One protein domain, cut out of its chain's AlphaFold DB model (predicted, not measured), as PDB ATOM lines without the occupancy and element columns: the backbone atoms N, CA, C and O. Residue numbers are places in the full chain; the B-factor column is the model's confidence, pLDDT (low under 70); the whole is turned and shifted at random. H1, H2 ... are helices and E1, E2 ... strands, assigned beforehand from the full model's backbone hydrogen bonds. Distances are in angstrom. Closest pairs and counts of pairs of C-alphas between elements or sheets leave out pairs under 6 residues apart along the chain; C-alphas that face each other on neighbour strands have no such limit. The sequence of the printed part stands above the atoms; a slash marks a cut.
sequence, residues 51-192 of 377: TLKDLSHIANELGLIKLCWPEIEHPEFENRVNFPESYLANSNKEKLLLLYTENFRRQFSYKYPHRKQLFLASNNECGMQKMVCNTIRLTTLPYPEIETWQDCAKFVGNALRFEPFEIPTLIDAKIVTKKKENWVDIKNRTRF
ATOM      1  N   THR A  51       8.432  40.051  74.587       89.06
ATOM      2  CA  THR A  51       7.158  40.761  74.727       89.06
ATOM      3  C   THR A  51       7.111  41.549  76.041       89.06
ATOM      4  O   THR A  51       7.792  41.241  77.025       89.06
ATOM      5  N   LEU A  52       6.227  42.551  76.112       84.81
ATOM      6  CA  LEU A  52       5.967  43.292  77.355       84.81
ATOM      7  C   LEU A  52       5.501  42.381  78.509       84.81
ATOM      8  O   LEU A  52       5.703  42.717  79.678       84.81
ATOM      9  N   LYS A  53       4.898  41.225  78.196       85.31
ATOM     10  CA  LYS A  53       4.460  40.236  79.186       85.31
ATOM     11  C   LYS A  53       5.657  39.526  79.813       85.31
ATOM     12  O   LYS A  53       5.696  39.411  81.037       85.31
ATOM     13  N   ASP A  54       6.648  39.148  79.017       85.56
ATOM     14  CA  ASP A  54       7.847  38.442  79.486       85.56
ATOM     15  C   ASP A  54       8.714  39.368  80.343       85.56
ATOM     16  O   ASP A  54       9.108  39.010  81.452       85.56
ATOM     17  N   LEU A  55       8.887  40.621  79.904       83.88
ATOM     18  CA  LEU A  55       9.534  41.667  80.704       83.88
ATOM     19  C   LEU A  55       8.821  41.892  82.048       83.88
ATOM     20  O   LEU A  55       9.479  42.119  83.065       83.88
ATOM     21  N   SER A  56       7.486  41.790  82.083       79.81
ATOM     22  CA  SER A  56       6.716  41.880  83.332       79.81
ATOM     23  C   SER A  56       6.901  40.654  84.236       79.81
ATOM     24  O   SER A  56       6.988  40.810  85.454       79.81
ATOM     25  N   HIS A  57       7.024  39.453  83.657       81.56
ATOM     26  CA  HIS A  57       7.282  38.211  84.389       81.56
ATOM     27  C   HIS A  57       8.662  38.250  85.049       81.56
ATOM     28  O   HIS A  57       8.767  38.160  86.271       81.56
ATOM     29  N   ILE A  58       9.700  38.522  84.252       83.50
ATOM     30  CA  ILE A  58      11.096  38.624  84.698       83.50
ATOM     31  C   ILE A  58      11.237  39.693  85.795       83.50
ATOM     32  O   ILE A  58      11.903  39.470  86.808       83.50
ATOM     33  N   ALA A  59      10.568  40.845  85.653       81.75
ATOM     34  CA  ALA A  59      10.583  41.892  86.675       81.75
ATOM     35  C   ALA A  59       9.937  41.458  88.006       81.75
ATOM     36  O   ALA A  59      10.411  41.871  89.071       81.75
ATOM     37  N   ASN A  60       8.893  40.622  87.959       76.94
ATOM     38  CA  ASN A  60       8.238  40.065  89.145       76.94
ATOM     39  C   ASN A  60       9.097  38.977  89.815       76.94
ATOM     40  O   ASN A  60       9.241  38.992  91.037       76.94
ATOM     41  N   GLU A  61       9.716  38.077  89.044       79.62
ATOM     42  CA  GLU A  61      10.608  37.025  89.565       79.62
ATOM     43  C   GLU A  61      11.856  37.603  90.245       79.62
ATOM     44  O   GLU A  61      12.220  37.199  91.352       79.62
ATOM     45  N   LEU A  62      12.468  38.617  89.625       80.88
ATOM     46  CA  LEU A  62      13.583  39.384  90.192       80.88
ATOM     47  C   LEU A  62      13.148  40.345  91.322       80.88
ATOM     48  O   LEU A  62      14.000  40.987  91.951       80.88
ATOM     49  N   GLY A  63      11.839  40.469  91.572       79.00
ATOM     50  CA  GLY A  63      11.233  41.338  92.584       79.00
ATOM     51  C   GLY A  63      11.656  42.805  92.469       79.00
ATOM     52  O   GLY A  63      11.963  43.428  93.487       79.00
ATOM     53  N   LEU A  64      11.766  43.334  91.246       85.38
ATOM     54  CA  LEU A  64      12.345  44.655  90.991       85.38
ATOM     55  C   LEU A  64      11.474  45.788  91.551       85.38
ATOM     56  O   LEU A  64      10.289  45.911  91.234       85.38
ATOM     57  N   ILE A  65      12.094  46.673  92.333       87.44
ATOM     58  CA  ILE A  65      11.448  47.880  92.851       87.44
ATOM     59  C   ILE A  65      11.578  48.984  91.799       87.44
ATOM     60  O   ILE A  65      12.675  49.320  91.346       87.44
ATOM     61  N   LYS A  66      10.439  49.546  91.394       87.94
ATOM     62  CA  LYS A  66      10.356  50.621  90.404       87.94
ATOM     63  C   LYS A  66      10.704  51.934  91.096       87.94
ATOM     64  O   LYS A  66      10.000  52.366  91.998       87.94
ATOM     65  N   LEU A  67      11.784  52.578  90.655       86.88
ATOM     66  CA  LEU A  67      12.208  53.892  91.160       86.88
ATOM     67  C   LEU A  67      11.612  55.069  90.360       86.88
ATOM     68  O   LEU A  67      11.920  56.227  90.639       86.88
ATOM     69  N   CYS A  68      10.752  54.769  89.382       85.31
ATOM     70  CA  CYS A  68       9.964  55.735  88.625       85.31
ATOM     71  C   CYS A  68       8.580  55.887  89.269       85.31
ATOM     72  O   CYS A  68       7.938  54.886  89.590       85.31
ATOM     73  N   TRP A  69       8.110  57.126  89.408       84.06
ATOM     74  CA  TRP A  69       6.853  57.467  90.079       84.06
ATOM     75  C   TRP A  69       5.879  58.069  89.058       84.06
ATOM     76  O   TRP A  69       5.861  59.290  88.921       84.06
ATOM     77  N   PRO A  70       5.137  57.247  88.290       82.44
ATOM     78  CA  PRO A  70       4.127  57.760  87.371       82.44
ATOM     79  C   PRO A  70       2.985  58.409  88.157       82.44
ATOM     80  O   PRO A  70       2.638  57.954  89.249       82.44
ATOM     81  N   GLU A  71       2.391  59.451  87.587       80.25
ATOM     82  CA  GLU A  71       1.154  60.038  88.097       80.25
ATOM     83  C   GLU A  71      -0.032  59.200  87.593       80.25
ATOM     84  O   GLU A  71      -0.030  58.721  86.457       80.25
ATOM     85  N   ILE A  72      -1.006  58.931  88.468       80.94
ATOM     86  CA  ILE A  72      -2.128  58.024  88.184       80.94
ATOM     87  C   ILE A  72      -3.386  58.860  87.981       80.94
ATOM     88  O   ILE A  72      -4.096  59.182  88.933       80.94
ATOM     89  N   GLU A  73      -3.653  59.209  86.725       70.94
ATOM     90  CA  GLU A  73      -4.825  59.999  86.333       70.94
ATOM     91  C   GLU A  73      -6.133  59.193  86.429       70.94
ATOM     92  O   GLU A  73      -7.191  59.753  86.716       70.94
ATOM     93  N   HIS A  74      -6.082  57.879  86.176       70.31
ATOM     94  CA  HIS A  74      -7.256  57.003  86.059       70.31
ATOM     95  C   HIS A  74      -7.096  55.740  86.936       70.31
ATOM     96  O   HIS A  74      -6.608  54.709  86.469       70.31
ATOM     97  N   PRO A  75      -7.458  55.803  88.233       71.50
ATOM     98  CA  PRO A  75      -7.329  54.682  89.163       71.50
ATOM     99  C   PRO A  75      -8.478  53.668  89.004       71.50
ATOM    100  O   PRO A  75      -9.450  53.687  89.757       71.50
ATOM    101  N   GLU A  76      -8.369  52.758  88.038       63.06
ATOM    102  CA  GLU A  76      -9.378  51.715  87.801       63.06
ATOM    103  C   GLU A  76      -9.263  50.537  88.788       63.06
ATOM    104  O   GLU A  76      -8.473  49.609  88.598       63.06
ATOM    105  N   PHE A  77     -10.092  50.539  89.839       67.75
ATOM    106  CA  PHE A  77     -10.227  49.395  90.748       67.75
ATOM    107  C   PHE A  77     -11.670  49.212  91.251       67.75
ATOM    108  O   PHE A  77     -12.215  50.074  91.937       67.75
ATOM    109  N   GLU A  78     -12.282  48.061  90.934       62.84
ATOM    110  CA  GLU A  78     -13.604  47.610  91.422       62.84
ATOM    111  C   GLU A  78     -14.705  48.696  91.414       62.84
ATOM    112  O   GLU A  78     -15.382  48.927  92.419       62.84
ATOM    113  N   ASN A  79     -14.883  49.382  90.279       63.47
ATOM    114  CA  ASN A  79     -15.857  50.470  90.078       63.47
ATOM    115  C   ASN A  79     -15.689  51.690  91.013       63.47
ATOM    116  O   ASN A  79     -16.587  52.531  91.103       63.47
ATOM    117  N   ARG A  80     -14.556  51.819  91.713       67.56
ATOM    118  CA  ARG A  80     -14.235  52.980  92.555       67.56
ATOM    119  C   ARG A  80     -13.385  53.960  91.753       67.56
ATOM    120  O   ARG A  80     -12.405  53.562  91.140       67.56
ATOM    121  N   VAL A  81     -13.751  55.238  91.805       67.88
ATOM    122  CA  VAL A  81     -13.033  56.352  91.150       67.88
ATOM    123  C   VAL A  81     -12.532  57.413  92.134       67.88
ATOM    124  O   VAL A  81     -11.818  58.327  91.743       67.88
ATOM    125  N   ASN A  82     -12.882  57.304  93.420       75.56
ATOM    126  CA  ASN A  82     -12.477  58.253  94.456       75.56
ATOM    127  C   ASN A  82     -11.540  57.566  95.460       75.56
ATOM    128  O   ASN A  82     -11.966  56.684  96.210       75.56
ATOM    129  N   PHE A  83     -10.272  57.975  95.455       79.44
ATOM    130  CA  PHE A  83      -9.210  57.472  96.324       79.44
ATOM    131  C   PHE A  83      -8.486  58.639  97.008       79.44
ATOM    132  O   PHE A  83      -8.398  59.721  96.425       79.44
ATOM    133  N   PRO A  84      -7.923  58.448  98.216       82.62
ATOM    134  CA  PRO A  84      -7.065  59.455  98.833       82.62
ATOM    135  C   PRO A  84      -5.851  59.771  97.949       82.62
ATOM    136  O   PRO A  84      -5.275  58.869  97.347       82.62
ATOM    137  N   GLU A  85      -5.385  61.021  97.951       81.12
ATOM    138  CA  GLU A  85      -4.181  61.454  97.217       81.12
ATOM    139  C   GLU A  85      -2.955  60.564  97.514       81.12
ATOM    140  O   GLU A  85      -2.183  60.216  96.622       81.12
ATOM    141  N   SER A  86      -2.830  60.086  98.758       82.06
ATOM    142  CA  SER A  86      -1.779  59.159  99.197       82.06
ATOM    143  C   SER A  86      -1.828  57.766  98.552       82.06
ATOM    144  O   SER A  86      -0.869  57.010  98.696       82.06
ATOM    145  N   TYR A  87      -2.900  57.403  97.844       83.06
ATOM    146  CA  TYR A  87      -2.974  56.192  97.018       83.06
ATOM    147  C   TYR A  87      -2.526  56.443  95.571       83.06
ATOM    148  O   TYR A  87      -2.041  55.507  94.933       83.06
ATOM    149  N   LEU A  88      -2.666  57.679  95.080       84.38
ATOM    150  CA  LEU A  88      -2.351  58.093  93.708       84.38
ATOM    151  C   LEU A  88      -0.909  58.599  93.560       84.38
ATOM    152  O   LEU A  88      -0.332  58.497  92.483       84.38
ATOM    153  N   ALA A  89      -0.317  59.109  94.644       86.81
ATOM    154  CA  ALA A  89       1.038  59.650  94.677       86.81
ATOM    155  C   ALA A  89       1.898  59.034  95.797       86.81
ATOM    156  O   ALA A  89       1.405  58.574  96.831       86.81
ATOM    157  N   ASN A  90       3.221  59.072  95.606       88.94
ATOM    158  CA  ASN A  90       4.209  58.774  96.647       88.94
ATOM    159  C   ASN A  90       4.832  60.067  97.179       88.94
ATOM    160  O   ASN A  90       5.436  60.842  96.427       88.94
ATOM    161  N   SER A  91       4.754  60.264  98.495       89.50
ATOM    162  CA  SER A  91       5.452  61.348  99.190       89.50
ATOM    163  C   SER A  91       6.972  61.181  99.095       89.50
ATOM    164  O   SER A  91       7.496  60.077  98.931       89.50
ATOM    165  N   ASN A  92       7.719  62.271  99.278       90.88
ATOM    166  CA  ASN A  92       9.188  62.233  99.235       90.88
ATOM    167  C   ASN A  92       9.797  61.278 100.284       90.88
ATOM    168  O   ASN A  92      10.875  60.732 100.061       90.88
ATOM    169  N   LYS A  93       9.087  61.014 101.393       90.50
ATOM    170  CA  LYS A  93       9.482  60.022 102.406       90.50
ATOM    171  C   LYS A  93       9.317  58.584 101.899       90.50
ATOM    172  O   LYS A  93      10.210  57.771 102.111       90.50
ATOM    173  N   GLU A  94       8.224  58.276 101.200       90.19
ATOM    174  CA  GLU A  94       7.999  56.954 100.588       90.19
ATOM    175  C   GLU A  94       8.958  56.697  99.420       90.19
ATOM    176  O   GLU A  94       9.537  55.617  99.338       90.19
ATOM    177  N   LYS A  95       9.196  57.706  98.567       92.19
ATOM    178  CA  LYS A  95      10.179  57.643  97.467       92.19
ATOM    179  C   LYS A  95      11.584  57.310  97.995       92.19
ATOM    180  O   LYS A  95      12.246  56.411  97.478       92.19
ATOM    181  N   LEU A  96      12.012  57.981  99.070       92.56
ATOM    182  CA  LEU A  96      13.286  57.710  99.746       92.56
ATOM    183  C   LEU A  96      13.318  56.319 100.408       92.56
ATOM    184  O   LEU A  96      14.321  55.611 100.312       92.56
ATOM    185  N   LEU A  97      12.221  55.898 101.045       91.19
ATOM    186  CA  LEU A  97      12.112  54.573 101.657       91.19
ATOM    187  C   LEU A  97      12.229  53.455 100.608       91.19
ATOM    188  O   LEU A  97      12.954  52.486 100.833       91.19
ATOM    189  N   LEU A  98      11.589  53.601  99.447       91.44
ATOM    190  CA  LEU A  98      11.678  52.639  98.343       91.44
ATOM    191  C   LEU A  98      13.085  52.592  97.724       91.44
ATOM    192  O   LEU A  98      13.570  51.503  97.422       91.44
ATOM    193  N   LEU A  99      13.804  53.720  97.658       91.62
ATOM    194  CA  LEU A  99      15.222  53.747  97.269       91.62
ATOM    195  C   LEU A  99      16.121  52.973  98.254       91.62
ATOM    196  O   LEU A  99      16.965  52.179  97.833       91.62
ATOM    197  N   TYR A 100      15.937  53.147  99.569       92.12
ATOM    198  CA  TYR A 100      16.636  52.320 100.566       92.12
ATOM    199  C   TYR A 100      16.247  50.839 100.461       92.12
ATOM    200  O   TYR A 100      17.095  49.963 100.634       92.12
ATOM    201  N   THR A 101      14.986  50.562 100.136       91.38
ATOM    202  CA  THR A 101      14.458  49.202  99.994       91.38
ATOM    203  C   THR A 101      15.065  48.486  98.781       91.38
ATOM    204  O   THR A 101      15.456  47.329  98.907       91.38
ATOM    205  N   GLU A 102      15.251  49.167  97.645       91.81
ATOM    206  CA  GLU A 102      15.949  48.624  96.465       91.81
ATOM    207  C   GLU A 102      17.439  48.372  96.742       91.81
ATOM    208  O   GLU A 102      17.984  47.336  96.354       91.81
ATOM    209  N   ASN A 103      18.104  49.266  97.482       92.19
ATOM    210  CA  ASN A 103      19.486  49.044  97.916       92.19
ATOM    211  C   ASN A 103      19.606  47.823  98.847       92.19
ATOM    212  O   ASN A 103      20.509  47.001  98.674       92.19
ATOM    213  N   PHE A 104      18.672  47.652  99.787       91.38
ATOM    214  CA  PHE A 104      18.607  46.458 100.633       91.38
ATOM    215  C   PHE A 104      18.272  45.191  99.829       91.38
ATOM    216  O   PHE A 104      18.882  44.148 100.072       91.38
ATOM    217  N   ARG A 105      17.379  45.277  98.830       90.81
ATOM    218  CA  ARG A 105      17.064  44.174  97.905       90.81
ATOM    219  C   ARG A 105      18.342  43.661  97.242       90.81
ATOM    220  O   ARG A 105      18.649  42.481  97.387       90.81
ATOM    221  N   ARG A 106      19.128  44.549  96.619       90.81
ATOM    222  CA  ARG A 106      20.416  44.220  95.969       90.81
ATOM    223  C   ARG A 106      21.406  43.558  96.928       90.81
ATOM    224  O   ARG A 106      21.989  42.531  96.591       90.81
ATOM    225  N   GLN A 107      21.566  44.114  98.131       92.75
ATOM    226  CA  GLN A 107      22.448  43.554  99.163       92.75
ATOM    227  C   GLN A 107      21.997  42.161  99.625       92.75
ATOM    228  O   GLN A 107      22.838  41.298  99.881       92.75
ATOM    229  N   PHE A 108      20.686  41.922  99.718       90.88
ATOM    230  CA  PHE A 108      20.135  40.612 100.055       90.88
ATOM    231  C   PHE A 108      20.386  39.589  98.942       90.88
ATOM    232  O   PHE A 108      20.890  38.507  99.238       90.88
ATOM    233  N   SER A 109      20.092  39.929  97.682       89.88
ATOM    234  CA  SER A 109      20.277  39.026  96.534       89.88
ATOM    235  C   SER A 109      21.746  38.645  96.348       89.88
ATOM    236  O   SER A 109      22.056  37.468  96.196       89.88
ATOM    237  N   TYR A 110      22.664  39.614  96.461       90.69
ATOM    238  CA  TYR A 110      24.110  39.366  96.420       90.69
ATOM    239  C   TYR A 110      24.582  38.432  97.548       90.69
ATOM    240  O   TYR A 110      25.429  37.570  97.337       90.69
ATOM    241  N   LYS A 111      24.024  38.580  98.757       93.38
ATOM    242  CA  LYS A 111      24.413  37.777  99.926       93.38
ATOM    243  C   LYS A 111      23.770  36.384  99.966       93.38
ATOM    244  O   LYS A 111      24.304  35.494 100.625       93.38
ATOM    245  N   TYR A 112      22.625  36.198  99.313       90.62
ATOM    246  CA  TYR A 112      21.844  34.962  99.352       90.62
ATOM    247  C   TYR A 112      21.262  34.604  97.966       90.62
ATOM    248  O   TYR A 112      20.040  34.537  97.830       90.62
ATOM    249  N   PRO A 113      22.100  34.336  96.944       88.31
ATOM    250  CA  PRO A 113      21.648  34.175  95.555       88.31
ATOM    251  C   PRO A 113      20.632  33.040  95.351       88.31
ATOM    252  O   PRO A 113      19.760  33.141  94.499       88.31
ATOM    253  N   HIS A 114      20.683  31.984  96.171       87.88
ATOM    254  CA  HIS A 114      19.754  30.846  96.104       87.88
ATOM    255  C   HIS A 114      18.454  31.035  96.917       87.88
ATOM    256  O   HIS A 114      17.735  30.065  97.157       87.88
ATOM    257  N   ARG A 115      18.145  32.245  97.411       86.19
ATOM    258  CA  ARG A 115      16.892  32.528  98.138       86.19
ATOM    259  C   ARG A 115      15.922  33.327  97.272       86.19
ATOM    260  O   ARG A 115      16.313  34.328  96.681       86.19
ATOM    261  N   LYS A 116      14.638  32.936  97.288       83.19
ATOM    262  CA  LYS A 116      13.536  33.707  96.679       83.19
ATOM    263  C   LYS A 116      13.602  35.165  97.144       83.19
ATOM    264  O   LYS A 116      13.844  35.432  98.325       83.19
ATOM    265  N   GLN A 117      13.393  36.091  96.210       82.81
ATOM    266  CA  GLN A 117      13.513  37.517  96.475       82.81
ATOM    267  C   GLN A 117      12.555  37.963  97.588       82.81
ATOM    268  O   GLN A 117      11.405  37.528  97.657       82.81
ATOM    269  N   LEU A 118      13.030  38.851  98.466       83.75
ATOM    270  CA  LEU A 118      12.191  39.437  99.508       83.75
ATOM    271  C   LEU A 118      11.068  40.288  98.899       83.75
ATOM    272  O   LEU A 118      11.330  41.232  98.153       83.75
ATOM    273  N   PHE A 119       9.830  40.002  99.300       83.56
ATOM    274  CA  PHE A 119       8.665  40.832  99.020       83.56
ATOM    275  C   PHE A 119       8.715  42.080  99.918       83.56
ATOM    276  O   PHE A 119       8.451  42.016 101.122       83.56
ATOM    277  N   LEU A 120       9.166  43.197  99.342       87.50
ATOM    278  CA  LEU A 120       9.437  44.454 100.056       87.50
ATOM    279  C   LEU A 120       8.659  45.656  99.504       87.50
ATOM    280  O   LEU A 120       8.578  46.690 100.164       87.50
ATOM    281  N   ALA A 121       8.094  45.537  98.306       88.50
ATOM    282  CA  ALA A 121       7.229  46.535  97.697       88.50
ATOM    283  C   ALA A 121       6.139  45.825  96.886       88.50
ATOM    284  O   ALA A 121       6.391  44.776  96.294       88.50
ATOM    285  N   SER A 122       4.940  46.397  96.864       86.31
ATOM    286  CA  SER A 122       3.801  45.903  96.086       86.31
ATOM    287  C   SER A 122       3.044  47.087  95.503       86.31
ATOM    288  O   SER A 122       3.126  48.199  96.027       86.31
ATOM    289  N   ASN A 123       2.306  46.861  94.424       85.75
ATOM    290  CA  ASN A 123       1.356  47.849  93.940       85.75
ATOM    291  C   ASN A 123       0.105  47.820  94.833       85.75
ATOM    292  O   ASN A 123      -0.357  46.739  95.202       85.75
ATOM    293  N   ASN A 124      -0.439  48.992  95.161       85.00
ATOM    294  CA  ASN A 124      -1.747  49.117  95.806       85.00
ATOM    295  C   ASN A 124      -2.896  48.919  94.797       85.00
ATOM    296  O   ASN A 124      -2.673  48.655  93.610       85.00
ATOM    297  N   GLU A 125      -4.130  49.101  95.265       81.31
ATOM    298  CA  GLU A 125      -5.352  49.034  94.460       81.31
ATOM    299  C   GLU A 125      -5.301  49.938  93.211       81.31
ATOM    300  O   GLU A 125      -5.701  49.504  92.134       81.31
ATOM    301  N   CYS A 126      -4.736  51.146  93.320       82.44
ATOM    302  CA  CYS A 126      -4.586  52.100  92.211       82.44
ATOM    303  C   CYS A 126      -3.397  51.799  91.278       82.44
ATOM    304  O   CYS A 126      -3.216  52.494  90.282       82.44
ATOM    305  N   GLY A 127      -2.553  50.812  91.594       81.00
ATOM    306  CA  GLY A 127      -1.339  50.492  90.836       81.00
ATOM    307  C   GLY A 127      -0.061  51.214  91.290       81.00
ATOM    308  O   GLY A 127       1.015  50.884  90.790       81.00
ATOM    309  N   MET A 128      -0.132  52.137  92.256       87.25
ATOM    310  CA  MET A 128       1.039  52.819  92.823       87.25
ATOM    311  C   MET A 128       1.870  51.854  93.668       87.25
ATOM    312  O   MET A 128       1.345  51.183  94.560       87.25
ATOM    313  N   GLN A 129       3.185  51.817  93.446       89.00
ATOM    314  CA  GLN A 129       4.075  50.969  94.233       89.00
ATOM    315  C   GLN A 129       4.329  51.568  95.626       89.00
ATOM    316  O   GLN A 129       4.886  52.660  95.759       89.00
ATOM    317  N   LYS A 130       3.953  50.821  96.667       88.25
ATOM    318  CA  LYS A 130       4.152  51.144  98.086       88.25
ATOM    319  C   LYS A 130       5.119  50.150  98.735       88.25
ATOM    320  O   LYS A 130       5.203  48.989  98.336       88.25
ATOM    321  N   MET A 131       5.855  50.606  99.751       88.31
ATOM    322  CA  MET A 131       6.762  49.757 100.530       88.31
ATOM    323  C   MET A 131       5.973  48.896 101.525       88.31
ATOM    324  O   MET A 131       5.093  49.397 102.226       88.31
ATOM    325  N   VAL A 132       6.293  47.604 101.593       85.12
ATOM    326  CA  VAL A 132       5.635  46.637 102.478       85.12
ATOM    327  C   VAL A 132       6.384  46.577 103.810       85.12
ATOM    328  O   VAL A 132       7.480  46.023 103.923       85.12
ATOM    329  N   CYS A 133       5.777  47.159 104.844       66.69
ATOM    330  CA  CYS A 133       6.320  47.175 106.197       66.69
ATOM    331  C   CYS A 133       6.284  45.782 106.849       66.69
ATOM    332  O   CYS A 133       5.372  45.469 107.608       66.69
ATOM    333  N   ASN A 134       7.351  44.997 106.678       61.84
ATOM    334  CA  ASN A 134       7.595  43.756 107.435       61.84
ATOM    335  C   ASN A 134       7.907  43.995 108.940       61.84
ATOM    336  O   ASN A 134       8.461  43.134 109.621       61.84
ATOM    337  N   THR A 135       7.592  45.180 109.473       54.28
ATOM    338  CA  THR A 135       7.839  45.585 110.861       54.28
ATOM    339  C   THR A 135       6.617  45.317 111.735       54.28
ATOM    340  O   THR A 135       5.764  46.181 111.932       54.28
ATOM    341  N   ILE A 136       6.567  44.119 112.325       50.81
ATOM    342  CA  ILE A 136       5.628  43.802 113.410       50.81
ATOM    343  C   ILE A 136       5.915  44.754 114.581       50.81
ATOM    344  O   ILE A 136       6.892  44.590 115.314       50.81
ATOM    345  N   ARG A 137       5.069  45.773 114.751       49.47
ATOM    346  CA  ARG A 137       5.073  46.620 115.946       49.47
ATOM    347  C   ARG A 137       4.356  45.871 117.064       49.47
ATOM    348  O   ARG A 137       3.226  45.430 116.882       49.47
ATOM    349  N   LEU A 138       5.009  45.757 118.218       53.44
ATOM    350  CA  LEU A 138       4.367  45.309 119.450       53.44
ATOM    351  C   LEU A 138       3.410  46.410 119.920       53.44
ATOM    352  O   LEU A 138       3.823  47.374 120.561       53.44
ATOM    353  N   THR A 139       2.143  46.276 119.540       57.81
ATOM    354  CA  THR A 139       1.055  47.165 119.948       57.81
ATOM    355  C   THR A 139       0.272  46.486 121.060       57.81
ATOM    356  O   THR A 139      -0.429  45.510 120.803       57.81
ATOM    357  N   THR A 140       0.364  46.996 122.289       64.25
ATOM    358  CA  THR A 140      -0.536  46.577 123.369       64.25
ATOM    359  C   THR A 140      -1.950  47.029 123.023       64.25
ATOM    360  O   THR A 140      -2.202  48.225 122.869       64.25
ATOM    361  N   LEU A 141      -2.865  46.077 122.860       68.25
ATOM    362  CA  LEU A 141      -4.261  46.353 122.543       68.25
ATOM    363  C   LEU A 141      -5.044  46.636 123.841       68.25
ATOM    364  O   LEU A 141      -4.817  45.947 124.833       68.25
ATOM    365  N   PRO A 142      -5.971  47.614 123.867       77.06
ATOM    366  CA  PRO A 142      -6.726  48.000 125.067       77.06
ATOM    367  C   PRO A 142      -7.904  47.045 125.355       77.06
ATOM    368  O   PRO A 142      -8.978  47.480 125.762       77.06
ATOM    369  N   TYR A 143      -7.707  45.753 125.099       76.38
ATOM    370  CA  TYR A 143      -8.724  44.704 125.104       76.38
ATOM    371  C   TYR A 143      -8.194  43.514 125.926       76.38
ATOM    372  O   TYR A 143      -7.459  42.685 125.379       76.38
ATOM    373  N   PRO A 144      -8.483  43.425 127.241       76.31
ATOM    374  CA  PRO A 144      -7.998  42.326 128.084       76.31
ATOM    375  C   PRO A 144      -8.479  40.948 127.596       76.31
ATOM    376  O   PRO A 144      -7.796  39.945 127.792       76.31
ATOM    377  N   GLU A 145      -9.601  40.890 126.876       75.00
ATOM    378  CA  GLU A 145     -10.130  39.687 126.225       75.00
ATOM    379  C   GLU A 145      -9.245  39.113 125.099       75.00
ATOM    380  O   GLU A 145      -9.582  38.066 124.553       75.00
ATOM    381  N   ILE A 146      -8.132  39.769 124.746       77.19
ATOM    382  CA  ILE A 146      -7.100  39.264 123.822       77.19
ATOM    383  C   ILE A 146      -5.671  39.454 124.368       77.19
ATOM    384  O   ILE A 146      -4.711  39.470 123.600       77.19
ATOM    385  N   GLU A 147      -5.500  39.561 125.691       76.06
ATOM    386  CA  GLU A 147      -4.169  39.608 126.325       76.06
ATOM    387  C   GLU A 147      -3.414  38.266 126.199       76.06
ATOM    388  O   GLU A 147      -2.184  38.239 126.128       76.06
ATOM    389  N   THR A 148      -4.135  37.139 126.114       81.31
ATOM    390  CA  THR A 148      -3.536  35.808 125.921       81.31
ATOM    391  C   THR A 148      -3.342  35.471 124.437       81.31
ATOM    392  O   THR A 148      -4.120  35.882 123.570       81.31
ATOM    393  N   TRP A 149      -2.328  34.655 124.119       79.81
ATOM    394  CA  TRP A 149      -2.117  34.189 122.742       79.81
ATOM    395  C   TRP A 149      -3.247  33.262 122.270       79.81
ATOM    396  O   TRP A 149      -3.563  33.236 121.079       79.81
ATOM    397  N   GLN A 150      -3.878  32.532 123.195       84.25
ATOM    398  CA  GLN A 150      -5.015  31.657 122.928       84.25
ATOM    399  C   GLN A 150      -6.242  32.466 122.504       84.25
ATOM    400  O   GLN A 150      -6.891  32.125 121.513       84.25
ATOM    401  N   ASP A 151      -6.542  33.554 123.215       78.69
ATOM    402  CA  ASP A 151      -7.692  34.400 122.909       78.69
ATOM    403  C   ASP A 151      -7.438  35.277 121.676       78.69
ATOM    404  O   ASP A 151      -8.334  35.402 120.842       78.69
ATOM    405  N   CYS A 152      -6.200  35.740 121.451       75.88
ATOM    406  CA  CYS A 152      -5.763  36.266 120.151       75.88
ATOM    407  C   CYS A 152      -6.052  35.277 119.003       75.88
ATOM    408  O   CYS A 152      -6.705  35.635 118.020       75.88
ATOM    409  N   ALA A 153      -5.598  34.022 119.115       78.75
ATOM    410  CA  ALA A 153      -5.779  33.009 118.071       78.75
ATOM    411  C   ALA A 153      -7.262  32.678 117.833       78.75
ATOM    412  O   ALA A 153      -7.698  32.526 116.692       78.75
ATOM    413  N   LYS A 154      -8.056  32.627 118.905       79.06
ATOM    414  CA  LYS A 154      -9.508  32.417 118.880       79.06
ATOM    415  C   LYS A 154     -10.258  33.611 118.284       79.06
ATOM    416  O   LYS A 154     -11.206  33.404 117.532       79.06
ATOM    417  N   PHE A 155      -9.850  34.844 118.573       80.44
ATOM    418  CA  PHE A 155     -10.399  36.049 117.950       80.44
ATOM    419  C   PHE A 155     -10.126  36.045 116.441       80.44
ATOM    420  O   PHE A 155     -11.062  36.128 115.647       80.44
ATOM    421  N   VAL A 156      -8.866  35.846 116.041       76.31
ATOM    422  CA  VAL A 156      -8.450  35.790 114.631       76.31
ATOM    423  C   VAL A 156      -9.153  34.648 113.886       76.31
ATOM    424  O   VAL A 156      -9.714  34.880 112.819       76.31
ATOM    425  N   GLY A 157      -9.216  33.447 114.467       77.19
ATOM    426  CA  GLY A 157      -9.896  32.290 113.871       77.19
ATOM    427  C   GLY A 157     -11.418  32.437 113.735       77.19
ATOM    428  O   GLY A 157     -12.006  31.816 112.857       77.19
ATOM    429  N   ASN A 158     -12.062  33.275 114.556       75.44
ATOM    430  CA  ASN A 158     -13.483  33.619 114.403       75.44
ATOM    431  C   ASN A 158     -13.717  34.807 113.448       75.44
ATOM    432  O   ASN A 158     -14.809  34.937 112.896       75.44
ATOM    433  N   ALA A 159     -12.726  35.687 113.274       72.12
ATOM    434  CA  ALA A 159     -12.822  36.885 112.438       72.12
ATOM    435  C   ALA A 159     -12.390  36.662 110.977       72.12
ATOM    436  O   ALA A 159     -12.803  37.424 110.098       72.12
ATOM    437  N   LEU A 160     -11.568  35.642 110.705       71.81
ATOM    438  CA  LEU A 160     -11.095  35.294 109.365       71.81
ATOM    439  C   LEU A 160     -11.876  34.114 108.776       71.81
ATOM    440  O   LEU A 160     -11.807  32.991 109.272       71.81
ATOM    441  N   ARG A 161     -12.534  34.343 107.635       64.81
ATOM    442  CA  ARG A 161     -12.933  33.262 106.725       64.81
ATOM    443  C   ARG A 161     -11.737  32.941 105.830       64.81
ATOM    444  O   ARG A 161     -11.378  33.759 104.989       64.81
ATOM    445  N   PHE A 162     -11.120  31.777 106.021       63.41
ATOM    446  CA  PHE A 162     -10.028  31.328 105.159       63.41
ATOM    447  C   PHE A 162     -10.558  30.884 103.789       63.41
ATOM    448  O   PHE A 162     -11.578  30.198 103.699       63.41
ATOM    449  N   GLU A 163      -9.848  31.271 102.735       68.19
ATOM    450  CA  GLU A 163     -10.091  30.898 101.344       68.19
ATOM    451  C   GLU A 163      -8.777  30.275 100.832       68.19
ATOM    452  O   GLU A 163      -7.767  30.980 100.778       68.19
ATOM    453  N   PRO A 164      -8.720  28.955 100.574       63.41
ATOM    454  CA  PRO A 164      -7.482  28.299 100.170       63.41
ATOM    455  C   PRO A 164      -7.118  28.664  98.727       63.41
ATOM    456  O   PRO A 164      -7.905  28.444  97.810       63.41
ATOM    457  N   PHE A 165      -5.901  29.166  98.525       55.94
ATOM    458  CA  PHE A 165      -5.309  29.314  97.195       55.94
ATOM    459  C   PHE A 165      -4.932  27.945  96.617       55.94
ATOM    460  O   PHE A 165      -4.448  27.076  97.344       55.94
ATOM    461  N   GLU A 166      -5.071  27.783  95.299       66.56
ATOM    462  CA  GLU A 166      -4.704  26.551  94.579       66.56
ATOM    463  C   GLU A 166      -3.202  26.223  94.690       66.56
ATOM    464  O   GLU A 166      -2.820  25.055  94.720       66.56
ATOM    465  N   ILE A 167      -2.344  27.249  94.790       65.56
ATOM    466  CA  ILE A 167      -0.882  27.117  94.871       65.56
ATOM    467  C   ILE A 167      -0.354  27.919  96.081       65.56
ATOM    468  O   ILE A 167      -0.099  29.117  95.954       65.56
ATOM    469  N   PRO A 168      -0.125  27.289  97.254       58.88
ATOM    470  CA  PRO A 168       0.274  27.989  98.488       58.88
ATOM    471  C   PRO A 168       1.638  28.707  98.468       58.88
ATOM    472  O   PRO A 168       1.982  29.404  99.419       58.88
ATOM    473  N   THR A 169       2.453  28.505  97.428       61.25
ATOM    474  CA  THR A 169       3.786  29.118  97.255       61.25
ATOM    475  C   THR A 169       3.786  30.331  96.319       61.25
ATOM    476  O   THR A 169       4.793  31.057  96.244       61.25
ATOM    477  N   LEU A 170       2.673  30.560  95.615       60.16
ATOM    478  CA  LEU A 170       2.447  31.743  94.798       60.16
ATOM    479  C   LEU A 170       2.027  32.900  95.715       60.16
ATOM    480  O   LEU A 170       1.204  32.735  96.610       60.16
ATOM    481  N   ILE A 171       2.637  34.065  95.515       59.34
ATOM    482  CA  ILE A 171       2.262  35.311  96.189       59.34
ATOM    483  C   ILE A 171       1.824  36.247  95.074       59.34
ATOM    484  O   ILE A 171       2.620  36.515  94.172       59.34
ATOM    485  N   ASP A 172       0.579  36.713  95.123       56.44
ATOM    486  CA  ASP A 172       0.045  37.615  94.107       56.44
ATOM    487  C   ASP A 172       0.853  38.918  94.034       56.44
ATOM    488  O   ASP A 172       1.224  39.518  95.047       56.44
ATOM    489  N   ALA A 173       1.087  39.408  92.814       55.31
ATOM    490  CA  ALA A 173       1.853  40.634  92.568       55.31
ATOM    491  C   ALA A 173       1.141  41.930  93.034       55.31
ATOM    492  O   ALA A 173       1.696  43.026  92.910       55.31
ATOM    493  N   LYS A 174      -0.078  41.820  93.578       56.31
ATOM    494  CA  LYS A 174      -0.866  42.906  94.171       56.31
ATOM    495  C   LYS A 174      -1.369  42.479  95.549       56.31
ATOM    496  O   LYS A 174      -2.067  41.474  95.660       56.31
ATOM    497  N   ILE A 175      -1.093  43.277  96.579       58.06
ATOM    498  CA  ILE A 175      -1.849  43.192  97.835       58.06
ATOM    499  C   ILE A 175      -3.204  43.858  97.580       58.06
ATOM    500  O   ILE A 175      -3.244  45.038  97.243       58.06
ATOM    501  N   VAL A 176      -4.302  43.117  97.740       52.09
ATOM    502  CA  VAL A 176      -5.665  43.636  97.539       52.09
ATOM    503  C   VAL A 176      -6.443  43.585  98.848       52.09
ATOM    504  O   VAL A 176      -6.654  42.512  99.420       52.09
ATOM    505  N   THR A 177      -6.937  44.734  99.308       44.78
ATOM    506  CA  THR A 177      -7.844  44.800 100.462       44.78
ATOM    507  C   THR A 177      -9.283  44.419 100.080       44.78
ATOM    508  O   THR A 177     -10.161  45.273  99.927       44.78
ATOM    509  N   LYS A 178      -9.549  43.105  99.948       39.34
ATOM    510  CA  LYS A 178     -10.912  42.566  99.736       39.34
ATOM    511  C   LYS A 178     -11.883  43.185 100.760       39.34
ATOM    512  O   LYS A 178     -11.671  43.100 101.971       39.34
ATOM    513  N   LYS A 179     -12.952  43.825 100.274       40.12
ATOM    514  CA  LYS A 179     -13.926  44.547 101.111       40.12
ATOM    515  C   LYS A 179     -14.716  43.588 102.012       40.12
ATOM    516  O   LYS A 179     -15.031  42.464 101.628       40.12
ATOM    517  N   LYS A 180     -15.124  44.073 103.194       39.84
ATOM    518  CA  LYS A 180     -16.174  43.442 104.012       39.84
ATOM    519  C   LYS A 180     -17.524  43.504 103.295       39.84
ATOM    520  O   LYS A 180     -18.312  44.420 103.534       39.84
ATOM    521  N   GLU A 181     -17.809  42.516 102.465       35.88
ATOM    522  CA  GLU A 181     -19.167  42.241 101.997       35.88
ATOM    523  C   GLU A 181     -19.707  41.017 102.760       35.88
ATOM    524  O   GLU A 181     -18.952  40.114 103.119       35.88
ATOM    525  N   ASN A 182     -20.995  41.040 103.113       34.44
ATOM    526  CA  ASN A 182     -21.682  40.017 103.923       34.44
ATOM    527  C   ASN A 182     -21.165  39.797 105.368       34.44
ATOM    528  O   ASN A 182     -21.102  38.673 105.856       34.44
ATOM    529  N   TRP A 183     -20.906  40.875 106.121       37.94
ATOM    530  CA  TRP A 183     -20.728  40.832 107.593       37.94
ATOM    531  C   TRP A 183     -22.064  40.896 108.374       37.94
ATOM    532  O   TRP A 183     -22.174  41.579 109.394       37.94
ATOM    533  N   VAL A 184     -23.098  40.200 107.887       36.88
ATOM    534  CA  VAL A 184     -24.438  40.190 108.509       36.88
ATOM    535  C   VAL A 184     -24.478  39.255 109.727       36.88
ATOM    536  O   VAL A 184     -24.908  39.672 110.799       36.88
ATOM    537  N   ASP A 185     -23.947  38.034 109.605       39.31
ATOM    538  CA  ASP A 185     -24.122  36.986 110.626       39.31
ATOM    539  C   ASP A 185     -23.271  37.163 111.892       39.31
ATOM    540  O   ASP A 185     -23.669  36.743 112.979       39.31
ATOM    541  N   ILE A 186     -22.097  37.799 111.791       40.09
ATOM    542  CA  ILE A 186     -21.153  37.874 112.923       40.09
ATOM    543  C   ILE A 186     -21.707  38.753 114.059       40.09
ATOM    544  O   ILE A 186     -21.480  38.435 115.228       40.09
ATOM    545  N   LYS A 187     -22.531  39.767 113.741       36.28
ATOM    546  CA  LYS A 187     -23.244  40.592 114.740       36.28
ATOM    547  C   LYS A 187     -24.102  39.762 115.702       36.28
ATOM    548  O   LYS A 187     -24.237  40.136 116.860       36.28
ATOM    549  N   ASN A 188     -24.637  38.630 115.241       39.81
ATOM    550  CA  ASN A 188     -25.505  37.755 116.033       39.81
ATOM    551  C   ASN A 188     -24.725  36.678 116.813       39.81
ATOM    552  O   ASN A 188     -25.329  35.896 117.546       39.81
ATOM    553  N   ARG A 189     -23.393  36.603 116.651       39.38
ATOM    554  CA  ARG A 189     -22.548  35.547 117.239       39.38
ATOM    555  C   ARG A 189     -21.545  36.060 118.273       39.38
ATOM    556  O   ARG A 189     -21.170  35.313 119.176       39.38
ATOM    557  N   THR A 190     -21.130  37.322 118.184       37.50
ATOM    558  CA  THR A 190     -20.313  37.980 119.213       37.50
ATOM    559  C   THR A 190     -21.184  38.437 120.382       37.50
ATOM    560  O   THR A 190     -21.984  39.352 120.227       37.50
ATOM    561  N   ARG A 191     -20.983  37.873 121.581       38.03
ATOM    562  CA  ARG A 191     -21.660  38.303 122.828       38.03
ATOM    563  C   ARG A 191     -21.073  39.607 123.416       38.03
ATOM    564  O   ARG A 191     -21.080  39.802 124.626       38.03
ATOM    565  N   PHE A 192     -20.532  40.460 122.554       33.47
ATOM    566  CA  PHE A 192     -19.924  41.748 122.876       33.47
ATOM    567  C   PHE A 192     -20.870  42.863 122.408       33.47
ATOM    568  O   PHE A 192     -21.505  42.695 121.363       33.47
TER     569      PHE A 192
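AT A GLANCE: This is residues 51 to 192 of the 377 residues of an uncharacterized protein of Tribolium castaneum (UniProt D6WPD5). With little regular structure, the long helix H3 packs on the small hairpin E1 and E2, while long loops run out to H4, far off, and back. H1 and short H2 sit away from that core. There are 142 residues, 51 in named elements, ordered H1 H2 H3 E1 E2 H4, mostly helix, with an antiparallel two-stranded sheet. It is loose, radius of gyration of the C-alphas 19.0 A, spanning 54 by 40 by 35 A.

IN THESE COORDINATES: Find C-alpha 52 at (5.967, 43.292, 77.355), where H1, residues 52 to 61, starts its 14.5 A. Then come H2, 85 to 88, H3, 92 to 111 and 28.8 A long, E1, 121 to 123, and E2, 129 to 131. H4, 149 to 159, runs 15.1 A to C-alpha 159 at (-12.822, 36.885, 112.438).

HOW THE PARTS SIT: In the hairpin, look for N 122 and O 130, 3.0 A apart, within hydrogen-bond range. The closest C-alphas of H3 and E2, Leu 98 and Met 131, are 6.1 A apart. H1 and H4 are apart from H3. Every O i to N i+4 pair in H1, H3 and H4 is within hydrogen-bond range; H2 is too short for one.

THE WHOLE: The farthest C-alphas, Thr 51 and Arg 191, are 56.1 A apart. The printed part has no cut; links H1 to H2 and E2 to H4 are long. The pLDDT is under 70 at 76 to 81, 133 to 141 and 161 to 192.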